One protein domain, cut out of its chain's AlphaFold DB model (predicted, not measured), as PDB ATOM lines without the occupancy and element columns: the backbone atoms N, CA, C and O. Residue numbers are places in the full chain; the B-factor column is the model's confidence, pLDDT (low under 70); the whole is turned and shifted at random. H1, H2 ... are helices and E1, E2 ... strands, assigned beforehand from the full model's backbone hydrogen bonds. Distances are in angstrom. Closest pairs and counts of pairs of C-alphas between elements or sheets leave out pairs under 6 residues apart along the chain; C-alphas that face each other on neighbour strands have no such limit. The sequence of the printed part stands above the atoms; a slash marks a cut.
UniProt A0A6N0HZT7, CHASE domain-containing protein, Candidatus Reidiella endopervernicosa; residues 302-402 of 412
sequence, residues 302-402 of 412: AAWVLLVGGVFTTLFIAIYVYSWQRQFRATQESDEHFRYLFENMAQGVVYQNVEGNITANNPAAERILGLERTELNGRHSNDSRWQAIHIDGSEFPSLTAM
ATOM      1  N   ALA A 302     138.588  68.926  74.694       68.56
ATOM      2  CA  ALA A 302     137.701  70.018  75.080       68.56
ATOM      3  C   ALA A 302     137.151  69.894  76.513       68.56
ATOM      4  O   ALA A 302     137.184  70.874  77.254       68.56
ATOM      5  N   ALA A 303     136.719  68.706  76.956       70.50
ATOM      6  CA  ALA A 303     136.188  68.521  78.310       70.50
ATOM      7  C   ALA A 303     137.262  68.779  79.382       70.50
ATOM      8  O   ALA A 303     137.010  69.458  80.381       70.50
ATOM      9  N   TRP A 304     138.488  68.303  79.141       73.25
ATOM     10  CA  TRP A 304     139.632  68.555  80.018       73.25
ATOM     11  C   TRP A 304     140.066  70.017  79.997       73.25
ATOM     12  O   TRP A 304     140.325  70.585  81.056       73.25
ATOM     13  N   VAL A 305     140.095  70.652  78.824       78.19
ATOM     14  CA  VAL A 305     140.417  72.081  78.687       78.19
ATOM     15  C   VAL A 305     139.398  72.944  79.431       78.19
ATOM     16  O   VAL A 305     139.793  73.880  80.123       78.19
ATOM     17  N   LEU A 306     138.106  72.615  79.362       78.19
ATOM     18  CA  LEU A 306     137.050  73.330  80.083       78.19
ATOM     19  C   LEU A 306     137.163  73.142  81.599       78.19
ATOM     20  O   LEU A 306     137.065  74.117  82.345       78.19
ATOM     21  N   LEU A 307     137.414  71.915  82.065       79.75
ATOM     22  CA  LEU A 307     137.575  71.631  83.492       79.75
ATOM     23  C   LEU A 307     138.801  72.361  84.051       79.75
ATOM     24  O   LEU A 307     138.693  73.131  85.008       79.75
ATOM     25  N   VAL A 308     139.962  72.165  83.425       84.12
ATOM     26  CA  VAL A 308     141.229  72.765  83.849       84.12
ATOM     27  C   VAL A 308     141.160  74.288  83.732       84.12
ATOM     28  O   VAL A 308     141.470  74.996  84.691       84.12
ATOM     29  N   GLY A 309     140.663  74.805  82.609       83.94
ATOM     30  CA  GLY A 309     140.463  76.234  82.384       83.94
ATOM     31  C   GLY A 309     139.530  76.873  83.414       83.94
ATOM     32  O   GLY A 309     139.824  77.958  83.917       83.94
ATOM     33  N   GLY A 310     138.454  76.187  83.805       83.38
ATOM     34  CA  GLY A 310     137.538  76.653  84.844       83.38
ATOM     35  C   GLY A 310     138.179  76.725  86.228       83.38
ATOM     36  O   GLY A 310     137.981  77.714  86.944       83.38
ATOM     37  N   VAL A 311     139.000  75.736  86.588       87.12
ATOM     38  CA  VAL A 311     139.768  75.743  87.843       87.12
ATOM     39  C   VAL A 311     140.776  76.892  87.853       87.12
ATOM     40  O   VAL A 311     140.792  77.669  88.807       87.12
ATOM     41  N   PHE A 312     141.557  77.064  86.783       88.50
ATOM     42  CA  PHE A 312     142.543  78.146  86.689       88.50
ATOM     43  C   PHE A 312     141.897  79.528  86.696       88.50
ATOM     44  O   PHE A 312     142.375  80.416  87.396       88.50
ATOM     45  N   THR A 313     140.785  79.709  85.985       86.75
ATOM     46  CA  THR A 313     140.055  80.984  85.970       86.75
ATOM     47  C   THR A 313     139.494  81.304  87.354       86.75
ATOM     48  O   THR A 313     139.610  82.431  87.830       86.75
ATOM     49  N   THR A 314     138.933  80.306  88.044       88.81
ATOM     50  CA  THR A 314     138.415  80.481  89.409       88.81
ATOM     51  C   THR A 314     139.538  80.811  90.388       88.81
ATOM     52  O   THR A 314     139.396  81.733  91.191       88.81
ATOM     53  N   LEU A 315     140.672  80.110  90.296       91.69
ATOM     54  CA  LEU A 315     141.846  80.371  91.123       91.69
ATOM     55  C   LEU A 315     142.415  81.769  90.853       91.69
ATOM     56  O   LEU A 315     142.731  82.488  91.794       91.69
ATOM     57  N   PHE A 316     142.485  82.181  89.588       93.69
ATOM     58  CA  PHE A 316     142.952  83.506  89.195       93.69
ATOM     59  C   PHE A 316     142.062  84.610  89.771       93.69
ATOM     60  O   PHE A 316     142.572  85.545  90.384       93.69
ATOM     61  N   ILE A 317     140.735  84.475  89.659       92.44
ATOM     62  CA  ILE A 317     139.782  85.424  90.253       92.44
ATOM     63  C   ILE A 317     139.921  85.442  91.779       92.44
ATOM     64  O   ILE A 317     139.943  86.517  92.375       92.44
ATOM     65  N   ALA A 318     140.054  84.282  92.426       92.56
ATOM     66  CA  ALA A 318     140.215  84.199  93.875       92.56
ATOM     67  C   ALA A 318     141.513  84.869  94.350       92.56
ATOM     68  O   ALA A 318     141.485  85.650  95.299       92.56
ATOM     69  N   ILE A 319     142.633  84.618  93.665       94.38
ATOM     70  CA  ILE A 319     143.923  85.263  93.942       94.38
ATOM     71  C   ILE A 319     143.818  86.769  93.720       94.38
ATOM     72  O   ILE A 319     144.276  87.537  94.561       94.38
ATOM     73  N   TYR A 320     143.185  87.200  92.628       94.94
ATOM     74  CA  TYR A 320     142.989  88.612  92.329       94.94
ATOM     75  C   TYR A 320     142.182  89.307  93.434       94.94
ATOM     76  O   TYR A 320     142.659  90.279  94.018       94.94
ATOM     77  N   VAL A 321     141.020  88.759  93.808       94.75
ATOM     78  CA  VAL A 321     140.175  89.298  94.887       94.75
ATOM     79  C   VAL A 321     140.910  89.291  96.227       94.75
ATOM     80  O   VAL A 321     140.859  90.282  96.952       94.75
ATOM     81  N   TYR A 322     141.635  88.218  96.550       94.31
ATOM     82  CA  TYR A 322     142.439  88.139  97.768       94.31
ATOM     83  C   TYR A 322     143.547  89.200  97.793       94.31
ATOM     84  O   TYR A 322     143.736  89.887  98.796       94.31
ATOM     85  N   SER A 323     144.258  89.376  96.677       91.56
ATOM     86  CA  SER A 323     145.321  90.374  96.551       91.56
ATOM     87  C   SER A 323     144.779  91.799  96.681       91.56
ATOM     88  O   SER A 323     145.377  92.621  97.373       91.56
ATOM     89  N   TRP A 324     143.600  92.056  96.110       92.44
ATOM     90  CA  TRP A 324     142.908  93.333  96.202       92.44
ATOM     91  C   TRP A 324     142.437  93.622  97.633       92.44
ATOM     92  O   TRP A 324     142.710  94.695  98.165       92.44
ATOM     93  N   GLN A 325     141.824  92.642  98.310       91.38
ATOM     94  CA  GLN A 325     141.442  92.770  99.722       91.38
ATOM     95  C   GLN A 325     142.653  93.024 100.623       91.38
ATOM     96  O   GLN A 325     142.574  93.831 101.548       91.38
ATOM     97  N   ARG A 326     143.783  92.359 100.354       89.12
ATOM     98  CA  ARG A 326     145.028  92.562 101.100       89.12
ATOM     99  C   ARG A 326     145.580  93.975 100.910       89.12
ATOM    100  O   ARG A 326     145.967  94.589 101.898       89.12
ATOM    101  N   GLN A 327     145.606  94.490  99.679       87.25
ATOM    102  CA  GLN A 327     146.041  95.864  99.406       87.25
ATOM    103  C   GLN A 327     145.132  96.882 100.096       87.25
ATOM    104  O   GLN A 327     145.623  97.784 100.763       87.25
ATOM    105  N   PHE A 328     143.816  96.688 100.005       85.44
ATOM    106  CA  PHE A 328     142.848  97.574 100.639       85.44
ATOM    107  C   PHE A 328     143.005  97.614 102.167       85.44
ATOM    108  O   PHE A 328     143.011  98.692 102.758       85.44
ATOM    109  N   ARG A 329     143.201  96.451 102.811       83.06
ATOM    110  CA  ARG A 329     143.469  96.369 104.257       83.06
ATOM    111  C   ARG A 329     144.788  97.032 104.647       83.06
ATOM    112  O   ARG A 329     144.813  97.752 105.634       83.06
ATOM    113  N   ALA A 330     145.853  96.828 103.872       84.69
ATOM    114  CA  ALA A 330     147.153  97.435 104.151       84.69
ATOM    115  C   ALA A 330     147.101  98.973 104.097       84.69
ATOM    116  O   ALA A 330     147.717  99.632 104.932       84.69
ATOM    117  N   THR A 331     146.337  99.547 103.161       83.19
ATOM    118  CA  THR A 331     146.107 100.999 103.115       83.19
ATOM    119  C   THR A 331     145.352 101.482 104.353       83.19
ATOM    120  O   THR A 331     145.772 102.454 104.972       83.19
ATOM    121  N   GLN A 332     144.293 100.776 104.771       81.88
ATOM    122  CA  GLN A 332     143.539 101.147 105.974       81.88
ATOM    123  C   GLN A 332     144.372 101.046 107.258       81.88
ATOM    124  O   GLN A 332     144.343 101.970 108.064       81.88
ATOM    125  N   GLU A 333     145.142  99.969 107.441       81.31
ATOM    126  CA  GLU A 333     146.028  99.822 108.604       81.31
ATOM    127  C   GLU A 333     147.110 100.910 108.631       81.31
ATOM    128  O   GLU A 333     147.402 101.456 109.695       81.31
ATOM    129  N   SER A 334     147.676 101.271 107.473       78.81
ATOM    130  CA  SER A 334     148.644 102.368 107.365       78.81
ATOM    131  C   SER A 334     148.021 103.716 107.742       78.81
ATOM    132  O   SER A 334     148.626 104.472 108.503       78.81
ATOM    133  N   ASP A 335     146.814 104.007 107.254       82.75
ATOM    134  CA  ASP A 335     146.098 105.249 107.557       82.75
ATOM    135  C   ASP A 335     145.699 105.330 109.038       82.75
ATOM    136  O   ASP A 335     145.848 106.378 109.670       82.75
ATOM    137  N   GLU A 336     145.227 104.228 109.630       86.12
ATOM    138  CA  GLU A 336     144.875 104.171 111.051       86.12
ATOM    139  C   GLU A 336     146.099 104.282 111.957       86.12
ATOM    140  O   GLU A 336     146.062 105.033 112.934       86.12
ATOM    141  N   HIS A 337     147.192 103.589 111.630       81.56
ATOM    142  CA  HIS A 337     148.433 103.666 112.395       81.56
ATOM    143  C   HIS A 337     149.049 105.065 112.315       81.56
ATOM    144  O   HIS A 337     149.445 105.625 113.338       81.56
ATOM    145  N   PHE A 338     149.059 105.670 111.122       84.81
ATOM    146  CA  PHE A 338     149.460 107.061 110.940       84.81
ATOM    147  C   PHE A 338     148.587 108.000 111.769       84.81
ATOM    148  O   PHE A 338     149.121 108.803 112.528       84.81
ATOM    149  N   ARG A 339     147.255 107.880 111.687       84.50
ATOM    150  CA  ARG A 339     146.335 108.737 112.445       84.50
ATOM    151  C   ARG A 339     146.508 108.555 113.951       84.50
ATOM    152  O   ARG A 339     146.509 109.537 114.680       84.50
ATOM    153  N   TYR A 340     146.714 107.329 114.423       86.94
ATOM    154  CA  TYR A 340     146.980 107.049 115.832       86.94
ATOM    155  C   TYR A 340     148.274 107.710 116.317       86.94
ATOM    156  O   TYR A 340     148.261 108.364 117.361       86.94
ATOM    157  N   LEU A 341     149.376 107.564 115.573       86.06
ATOM    158  CA  LEU A 341     150.648 108.206 115.913       86.06
ATOM    159  C   LEU A 341     150.525 109.726 115.848       86.06
ATOM    160  O   LEU A 341     150.933 110.400 116.788       86.06
ATOM    161  N   PHE A 342     149.919 110.243 114.779       88.38
ATOM    162  CA  PHE A 342     149.712 111.666 114.550       88.38
ATOM    163  C   PHE A 342     148.910 112.310 115.681       88.38
ATOM    164  O   PHE A 342     149.329 113.336 116.202       88.38
ATOM    165  N   GLU A 343     147.810 111.692 116.117       86.69
ATOM    166  CA  GLU A 343     146.926 112.240 117.155       86.69
ATOM    167  C   GLU A 343     147.499 112.086 118.585       86.69
ATOM    168  O   GLU A 343     147.245 112.937 119.437       86.69
ATOM    169  N   ASN A 344     148.296 111.042 118.870       86.31
ATOM    170  CA  ASN A 344     148.778 110.743 120.236       86.31
ATOM    171  C   ASN A 344     150.228 111.154 120.532       86.31
ATOM    172  O   ASN A 344     150.683 111.050 121.674       86.31
ATOM    173  N   MET A 345     150.985 111.595 119.535       86.56
ATOM    174  CA  MET A 345     152.365 112.032 119.733       86.56
ATOM    175  C   MET A 345     152.455 113.301 120.596       86.56
ATOM    176  O   MET A 345     151.635 114.209 120.500       86.56
ATOM    177  N   ALA A 346     153.470 113.367 121.463       83.94
ATOM    178  CA  ALA A 346     153.654 114.474 122.408       83.94
ATOM    179  C   ALA A 346     154.228 115.750 121.763       83.94
ATOM    180  O   ALA A 346     154.082 116.836 122.315       83.94
ATOM    181  N   GLN A 347     154.883 115.619 120.608       89.25
ATOM    182  CA  GLN A 347     155.384 116.748 119.827       89.25
ATOM    183  C   GLN A 347     154.275 117.306 118.936       89.25
ATOM    184  O   GLN A 347     153.534 116.550 118.300       89.25
ATOM    185  N   GLY A 348     154.184 118.632 118.868       88.38
ATOM    186  CA  GLY A 348     153.294 119.302 117.932       88.38
ATOM    187  C   GLY A 348     153.802 119.161 116.503       88.38
ATOM    188  O   GLY A 348     154.946 119.510 116.225       88.38
ATOM    189  N   VAL A 349     152.960 118.656 115.603       88.94
ATOM    190  CA  VAL A 349     153.250 118.566 114.169       88.94
ATOM    191  C   VAL A 349     152.147 119.241 113.378       88.94
ATOM    192  O   VAL A 349     150.956 119.037 113.620       88.94
ATOM    193  N   VAL A 350     152.579 120.038 112.406       87.06
ATOM    194  CA  VAL A 350     151.723 120.733 111.452       87.06
ATOM    195  C   VAL A 350     152.175 120.367 110.040       87.06
ATOM    196  O   VAL A 350     153.365 120.402 109.731       87.06
ATOM    197  N   TYR A 351     151.231 119.991 109.186       86.31
ATOM    198  CA  TYR A 351     151.440 119.863 107.748       86.31
ATOM    199  C   TYR A 351     151.141 121.195 107.095       86.31
ATOM    200  O   TYR A 351     150.148 121.835 107.431       86.31
ATOM    201  N   GLN A 352     151.990 121.595 106.158       87.00
ATOM    202  CA  GLN A 352     151.872 122.856 105.440       87.00
ATOM    203  C   GLN A 352     151.733 122.554 103.948       87.00
ATOM    204  O   GLN A 352     152.322 121.590 103.454       87.00
ATOM    205  N   ASN A 353     150.940 123.343 103.229       86.12
ATOM    206  CA  ASN A 353     150.945 123.307 101.770       86.12
ATOM    207  C   ASN A 353     152.179 124.038 101.207       86.12
ATOM    208  O   ASN A 353     153.007 124.559 101.955       86.12
ATOM    209  N   VAL A 354     152.318 124.068  99.880       84.44
ATOM    210  CA  VAL A 354     153.481 124.681  99.216       84.44
ATOM    211  C   VAL A 354     153.578 126.195  99.447       84.44
ATOM    212  O   VAL A 354     154.665 126.753  99.343       84.44
ATOM    213  N   GLU A 355     152.476 126.851  99.816       83.62
ATOM    214  CA  GLU A 355     152.420 128.262 100.208       83.62
ATOM    215  C   GLU A 355     152.637 128.496 101.713       83.62
ATOM    216  O   GLU A 355     152.404 129.605 102.171       83.62
ATOM    217  N   GLY A 356     153.029 127.484 102.500       80.38
ATOM    218  CA  GLY A 356     153.343 127.632 103.930       80.38
ATOM    219  C   GLY A 356     152.134 127.705 104.875       80.38
ATOM    220  O   GLY A 356     152.307 127.892 106.087       80.38
ATOM    221  N   ASN A 357     150.914 127.525 104.356       85.44
ATOM    222  CA  ASN A 357     149.686 127.490 105.148       85.44
ATOM    223  C   ASN A 357     149.466 126.105 105.750       85.44
ATOM    224  O   ASN A 357     149.578 125.091 105.058       85.44
ATOM    225  N   ILE A 358     149.087 126.052 107.024       87.62
ATOM    226  CA  ILE A 358     148.832 124.795 107.725       87.62
ATOM    227  C   ILE A 358     147.559 124.132 107.194       87.62
ATOM    228  O   ILE A 358     146.483 124.725 107.207       87.62
ATOM    229  N   THR A 359     147.661 122.879 106.760       88.12
ATOM    230  CA  THR A 359     146.556 122.074 106.214       88.12
ATOM    231  C   THR A 359     146.076 120.986 107.167       88.12
ATOM    232  O   THR A 359     144.916 120.578 107.104       88.12
ATOM    233  N   ALA A 360     146.943 120.521 108.064       86.94
ATOM    234  CA  ALA A 360     146.585 119.621 109.150       86.94
ATOM    235  C   ALA A 360     147.497 119.863 110.351       86.94
ATOM    236  O   ALA A 360     148.658 120.224 110.201       86.94
ATOM    237  N   ASN A 361     146.981 119.636 111.550       89.00
ATOM    238  CA  ASN A 361     147.720 119.745 112.798       89.00
ATOM    239  C   ASN A 361     147.239 118.659 113.761       89.00
ATOM    240  O   ASN A 361     146.128 118.143 113.596       89.00
ATOM    241  N   ASN A 362     148.106 118.276 114.696       91.75
ATOM    242  CA  ASN A 362     147.775 117.300 115.723       91.75
ATOM    243  C   ASN A 362     147.425 117.956 117.075       91.75
ATOM    244  O   ASN A 362     147.809 119.102 117.325       91.75
ATOM    245  N   PRO A 363     146.798 117.220 118.012       92.06
ATOM    246  CA  PRO A 363     146.390 117.764 119.310       92.06
ATOM    247  C   PRO A 363     147.545 118.281 120.178       92.06
ATOM    248  O   PRO A 363     147.346 119.092 121.082       92.06
ATOM    249  N   ALA A 364     148.774 117.800 119.972       90.44
ATOM    250  CA  ALA A 364     149.940 118.354 120.657       90.44
ATOM    251  C   ALA A 364     150.322 119.743 120.125       90.44
ATOM    252  O   ALA A 364     150.694 120.595 120.928       90.44
ATOM    253  N   ALA A 365     150.182 120.006 118.821       88.00
ATOM    254  CA  ALA A 365     150.404 121.333 118.249       88.00
ATOM    255  C   ALA A 365     149.372 122.333 118.775       88.00
ATOM    256  O   ALA A 365     149.758 123.424 119.184       88.00
ATOM    257  N   GLU A 366     148.099 121.934 118.860       88.38
ATOM    258  CA  GLU A 366     147.034 122.745 119.469       88.38
ATOM    259  C   GLU A 366     147.380 123.126 120.919       88.38
ATOM    260  O   GLU A 366     147.311 124.295 121.295       88.38
ATOM    261  N   ARG A 367     147.843 122.158 121.725       87.62
ATOM    262  CA  ARG A 367     148.237 122.395 123.126       87.62
ATOM    263  C   ARG A 367     149.485 123.262 123.282       87.62
ATOM    264  O   ARG A 367     149.521 124.090 124.186       87.62
ATOM    265  N   ILE A 368     150.509 123.052 122.454       85.56
ATOM    266  CA  ILE A 368     151.778 123.796 122.527       85.56
ATOM    267  C   ILE A 368     151.586 125.237 122.050       85.56
ATOM    268  O   ILE A 368     152.121 126.158 122.660       85.56
ATOM    269  N   LEU A 369     150.820 125.430 120.972       84.69
ATOM    270  CA  LEU A 369     150.576 126.744 120.376       84.69
ATOM    271  C   LEU A 369     149.393 127.482 121.020       84.69
ATOM    272  O   LEU A 369     149.240 128.679 120.793       84.69
ATOM    273  N   GLY A 370     148.570 126.793 121.818       82.75
ATOM    274  CA  GLY A 370     147.431 127.375 122.532       82.75
ATOM    275  C   GLY A 370     146.292 127.834 121.617       82.75
ATOM    276  O   GLY A 370     145.603 128.794 121.952       82.75
ATOM    277  N   LEU A 371     146.128 127.191 120.460       85.69
ATOM    278  CA  LEU A 371     145.149 127.544 119.428       85.69
ATOM    279  C   LEU A 371     144.340 126.311 119.029       85.69
ATOM    280  O   LEU A 371     144.901 125.219 118.928       85.69
ATOM    281  N   GLU A 372     143.047 126.485 118.758       86.44
ATOM    282  CA  GLU A 372     142.208 125.377 118.290       86.44
ATOM    283  C   GLU A 372     142.510 125.013 116.828       86.44
ATOM    284  O   GLU A 372     142.949 125.841 116.021       86.44
ATOM    285  N   ARG A 373     142.214 123.768 116.439       83.06
ATOM    286  CA  ARG A 373     142.410 123.259 115.070       83.06
ATOM    287  C   ARG A 373     141.874 124.172 113.963       83.06
ATOM    288  O   ARG A 373     142.511 124.301 112.918       83.06
ATOM    289  N   THR A 374     140.700 124.770 114.168       84.38
ATOM    290  CA  THR A 374     140.029 125.683 113.220       84.38
ATOM    291  C   THR A 374     140.743 127.023 113.096       84.38
ATOM    292  O   THR A 374     140.678 127.655 112.047       84.38
ATOM    293  N   GLU A 375     141.442 127.439 114.147       82.94
ATOM    294  CA  GLU A 375     142.249 128.644 114.159       82.94
ATOM    295  C   GLU A 375     143.621 128.404 113.539       82.94
ATOM    296  O   GLU A 375     144.141 129.309 112.900       82.94
ATOM    297  N   LEU A 376     144.206 127.216 113.716       81.25
ATOM    298  CA  LEU A 376     145.504 126.843 113.144       81.25
ATOM    299  C   LEU A 376     145.429 126.511 111.651       81.25
ATOM    300  O   LEU A 376     146.325 126.888 110.899       81.25
ATOM    301  N   ASN A 377     144.379 125.819 111.204       81.62
ATOM    302  CA  ASN A 377     144.217 125.464 109.796       81.62
ATOM    303  C   ASN A 377     144.021 126.716 108.926       81.62
ATOM    304  O   ASN A 377     143.147 127.540 109.177       81.62
ATOM    305  N   GLY A 378     144.832 126.845 107.878       77.00
ATOM    306  CA  GLY A 378     144.861 127.999 106.981       77.00
ATOM    307  C   GLY A 378     145.739 129.158 107.463       77.00
ATOM    308  O   GLY A 378     145.925 130.103 106.700       77.00
ATOM    309  N   ARG A 379     146.308 129.106 108.679       83.38
ATOM    310  CA  ARG A 379     147.324 130.082 109.110       83.38
ATOM    311  C   ARG A 379     148.684 129.755 108.509       83.38
ATOM    312  O   ARG A 379     149.028 128.590 108.316       83.38
ATOM    313  N   HIS A 380     149.458 130.799 108.244       82.12
ATOM    314  CA  HIS A 380     150.798 130.678 107.694       82.12
ATOM    315  C   HIS A 380     151.823 130.441 108.811       82.12
ATOM    316  O   HIS A 380     151.748 131.043 109.880       82.12
ATOM    317  N   SER A 381     152.812 129.586 108.569       72.44
ATOM    318  CA  SER A 381     153.715 129.084 109.623       72.44
ATOM    319  C   SER A 381     154.783 130.077 110.105       72.44
ATOM    320  O   SER A 381     155.566 129.765 110.995       72.44
ATOM    321  N   ASN A 382     154.811 131.277 109.521       69.50
ATOM    322  CA  ASN A 382     155.680 132.399 109.894       69.50
ATOM    323  C   ASN A 382     154.882 133.593 110.454       69.50
ATOM    324  O   ASN A 382     155.352 134.729 110.394       69.50
ATOM    325  N   ASP A 383     153.657 133.344 110.932       72.75
ATOM    326  CA  ASP A 383     152.803 134.361 111.538       72.75
ATOM    327  C   ASP A 383     153.578 135.123 112.622       72.75
ATOM    328  O   ASP A 383     154.229 134.524 113.478       72.75
ATOM    329  N   SER A 384     153.515 136.454 112.593       67.81
ATOM    330  CA  SER A 384     154.304 137.333 113.466       67.81
ATOM    331  C   SER A 384     154.005 137.168 114.957       67.81
ATOM    332  O   SER A 384     154.741 137.678 115.799       67.81
ATOM    333  N   ARG A 385     152.925 136.463 115.300       68.44
ATOM    334  CA  ARG A 385     152.569 136.096 116.675       68.44
ATOM    335  C   ARG A 385     153.379 134.917 117.205       68.44
ATOM    336  O   ARG A 385     153.267 134.597 118.384       68.44
ATOM    337  N   TRP A 386     154.114 134.224 116.340       71.44
ATOM    338  CA  TRP A 386     154.888 133.045 116.690       71.44
ATOM    339  C   TRP A 386     156.351 133.436 116.789       71.44
ATOM    340  O   TRP A 386     156.886 134.131 115.927       71.44
ATOM    341  N   GLN A 387     157.007 132.960 117.835       72.50
ATOM    342  CA  GLN A 387     158.435 133.146 118.011       72.50
ATOM    343  C   GLN A 387     159.104 131.786 117.870       72.50
ATOM    344  O   GLN A 387     158.975 130.924 118.738       72.50
ATOM    345  N   ALA A 388     159.777 131.576 116.741       72.50
ATOM    346  CA  ALA A 388     160.599 130.395 116.561       72.50
ATOM    347  C   ALA A 388     161.825 130.512 117.476       72.50
ATOM    348  O   ALA A 388     162.473 131.555 117.535       72.50
ATOM    349  N   ILE A 389     162.132 129.442 118.200       79.06
ATOM    350  CA  ILE A 389     163.282 129.359 119.099       79.06
ATOM    351  C   ILE A 389     164.065 128.083 118.792       79.06
ATOM    352  O   ILE A 389     163.490 127.062 118.409       79.06
ATOM    353  N   HIS A 390     165.384 128.139 118.932       72.75
ATOM    354  CA  HIS A 390     166.239 126.962 118.930       72.75
ATOM    355  C   HIS A 390     165.961 126.090 120.167       72.75
ATOM    356  O   HIS A 390     165.396 126.535 121.166       72.75
ATOM    357  N   ILE A 391     166.393 124.825 120.120       71.31
ATOM    358  CA  ILE A 391     166.215 123.850 121.217       71.31
ATOM    359  C   ILE A 391     166.916 124.309 122.511       71.31
ATOM    360  O   ILE A 391     166.485 123.952 123.604       71.31
ATOM    361  N   ASP A 392     167.972 125.116 122.397       75.75
ATOM    362  CA  ASP A 392     168.695 125.717 123.525       75.75
ATOM    363  C   ASP A 392     168.009 126.969 124.110       75.75
ATOM    364  O   ASP A 392     168.520 127.566 125.057       75.75
ATOM    365  N   GLY A 393     166.841 127.345 123.575       69.69
ATOM    366  CA  GLY A 393     166.048 128.491 124.011       69.69
ATOM    367  C   GLY A 393     166.476 129.831 123.410       69.69
ATOM    368  O   GLY A 393     165.863 130.846 123.738       69.69
ATOM    369  N   SER A 394     167.494 129.864 122.544       77.25
ATOM    370  CA  SER A 394     167.851 131.077 121.801       77.25
ATOM    371  C   SER A 394     166.825 131.384 120.706       77.25
ATOM    372  O   SER A 394     166.177 130.483 120.174       77.25
ATOM    373  N   GLU A 395     166.635 132.663 120.372       72.25
ATOM    374  CA  GLU A 395     165.727 133.046 119.286       72.25
ATOM    375  C   GLU A 395     166.212 132.466 117.958       72.25
ATOM    376  O   GLU A 395     167.370 132.631 117.574       72.25
ATOM    377  N   PHE A 396     165.310 131.791 117.252       67.00
ATOM    378  CA  PHE A 396     165.570 131.340 115.898       67.00
ATOM    379  C   PHE A 396     165.427 132.561 114.982       67.00
ATOM    380  O   PHE A 396     164.389 133.230 115.045       67.00
ATOM    381  N   PRO A 397     166.424 132.888 114.141       62.25
ATOM    382  CA  PRO A 397     166.337 134.037 113.253       62.25
ATOM    383  C   PRO A 397     165.060 133.942 112.423       62.25
ATOM    384  O   PRO A 397     164.777 132.896 111.831       62.25
ATOM    385  N   SER A 398     164.267 135.015 112.387       54.41
ATOM    386  CA  SER A 398     163.104 135.054 111.505       54.41
ATOM    387  C   SER A 398     163.564 134.731 110.081       54.41
ATOM    388  O   SER A 398     164.622 135.179 109.645       54.41
ATOM    389  N   LEU A 399     162.793 133.938 109.331       51.34
ATOM    390  CA  LEU A 399     163.139 133.579 107.945       51.34
ATOM    391  C   LEU A 399     163.346 134.816 107.048       51.34
ATOM    392  O   LEU A 399     164.067 134.746 106.061       51.34
ATOM    393  N   THR A 400     162.801 135.971 107.443       45.94
ATOM    394  CA  THR A 400     163.047 137.279 106.821       45.94
ATOM    395  C   THR A 400     164.496 137.770 106.981       45.94
ATOM    396  O   THR A 400     164.969 138.547 106.160       45.94
ATOM    397  N   ALA A 401     165.221 137.316 108.007       40.62
ATOM    398  CA  ALA A 401     166.637 137.607 108.233       40.62
ATOM    399  C   ALA A 401     167.590 136.582 107.583       40.62
ATOM    400  O   ALA A 401     168.786 136.843 107.495       40.62
ATOM    401  N   MET A 402     167.088 135.440 107.092       38.88
ATOM    402  CA  MET A 402     167.889 134.478 106.312       38.88
ATOM    403  C   MET A 402     168.025 134.862 104.830       38.88
ATOM    404  O   MET A 402     168.922 134.358 104.157       38.88
TER     405      MET A 402
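Overview. This is residues 302 to 402 of the 412 residues of the protein "CHASE domain-containing protein" of Candidatus Reidiella endopervernicosa (UniProt A0A6N0HZT7). One long helix, H1, sticks out with residues 302 to 338 from a small head, where hairpin E1-E2 and short helices H2 and H3 gather; a long link then leads to H4. The 101 printed residues, with named elements in the order H1 E1 E2 H2 H3 H4, are mostly helix, and the two-strand sheet is antiparallel. The whole is extended, radius of gyration of the C-alphas 25.2 A, spanning 82 by 28 by 27 A.

Along the chain. H1, residues 302 to 344, runs 61.8 A from C-alpha 302 at (137.701, 70.018, 75.080). E1 is residues 350 to 352, E2 358 to 361, H2 363 to 369, H3 373 to 376, and H4 399 to 402, ending at (167.889, 134.478, 106.312).

Arrangement. H1 touches H2 with residues 343 to 344 alone; the closest C-alphas, Glu 343 and Pro 363, are 6.0 A apart. Their tilt is shallow, 30 degrees, the same way. In hairpin E1-E2, N 351 and O 360 are within hydrogen-bond range, 2.8 A. H2 and H3 are close but not clearly touching, closest C-alphas Glu 366 and Arg 373, 6.4 A. H4 is apart from H2. Every O i to N i+4 pair is within range in H1 and H2; H3 and H4 are too short for one.

Size, cuts and confidence. The farthest C-alphas, Ala 302 and Ser 394, are 82.6 A apart. The printed part has no cut. The H3 to H4 link is long, 22 residues. Twelve residues have pLDDT under 70, among them 396 to 402.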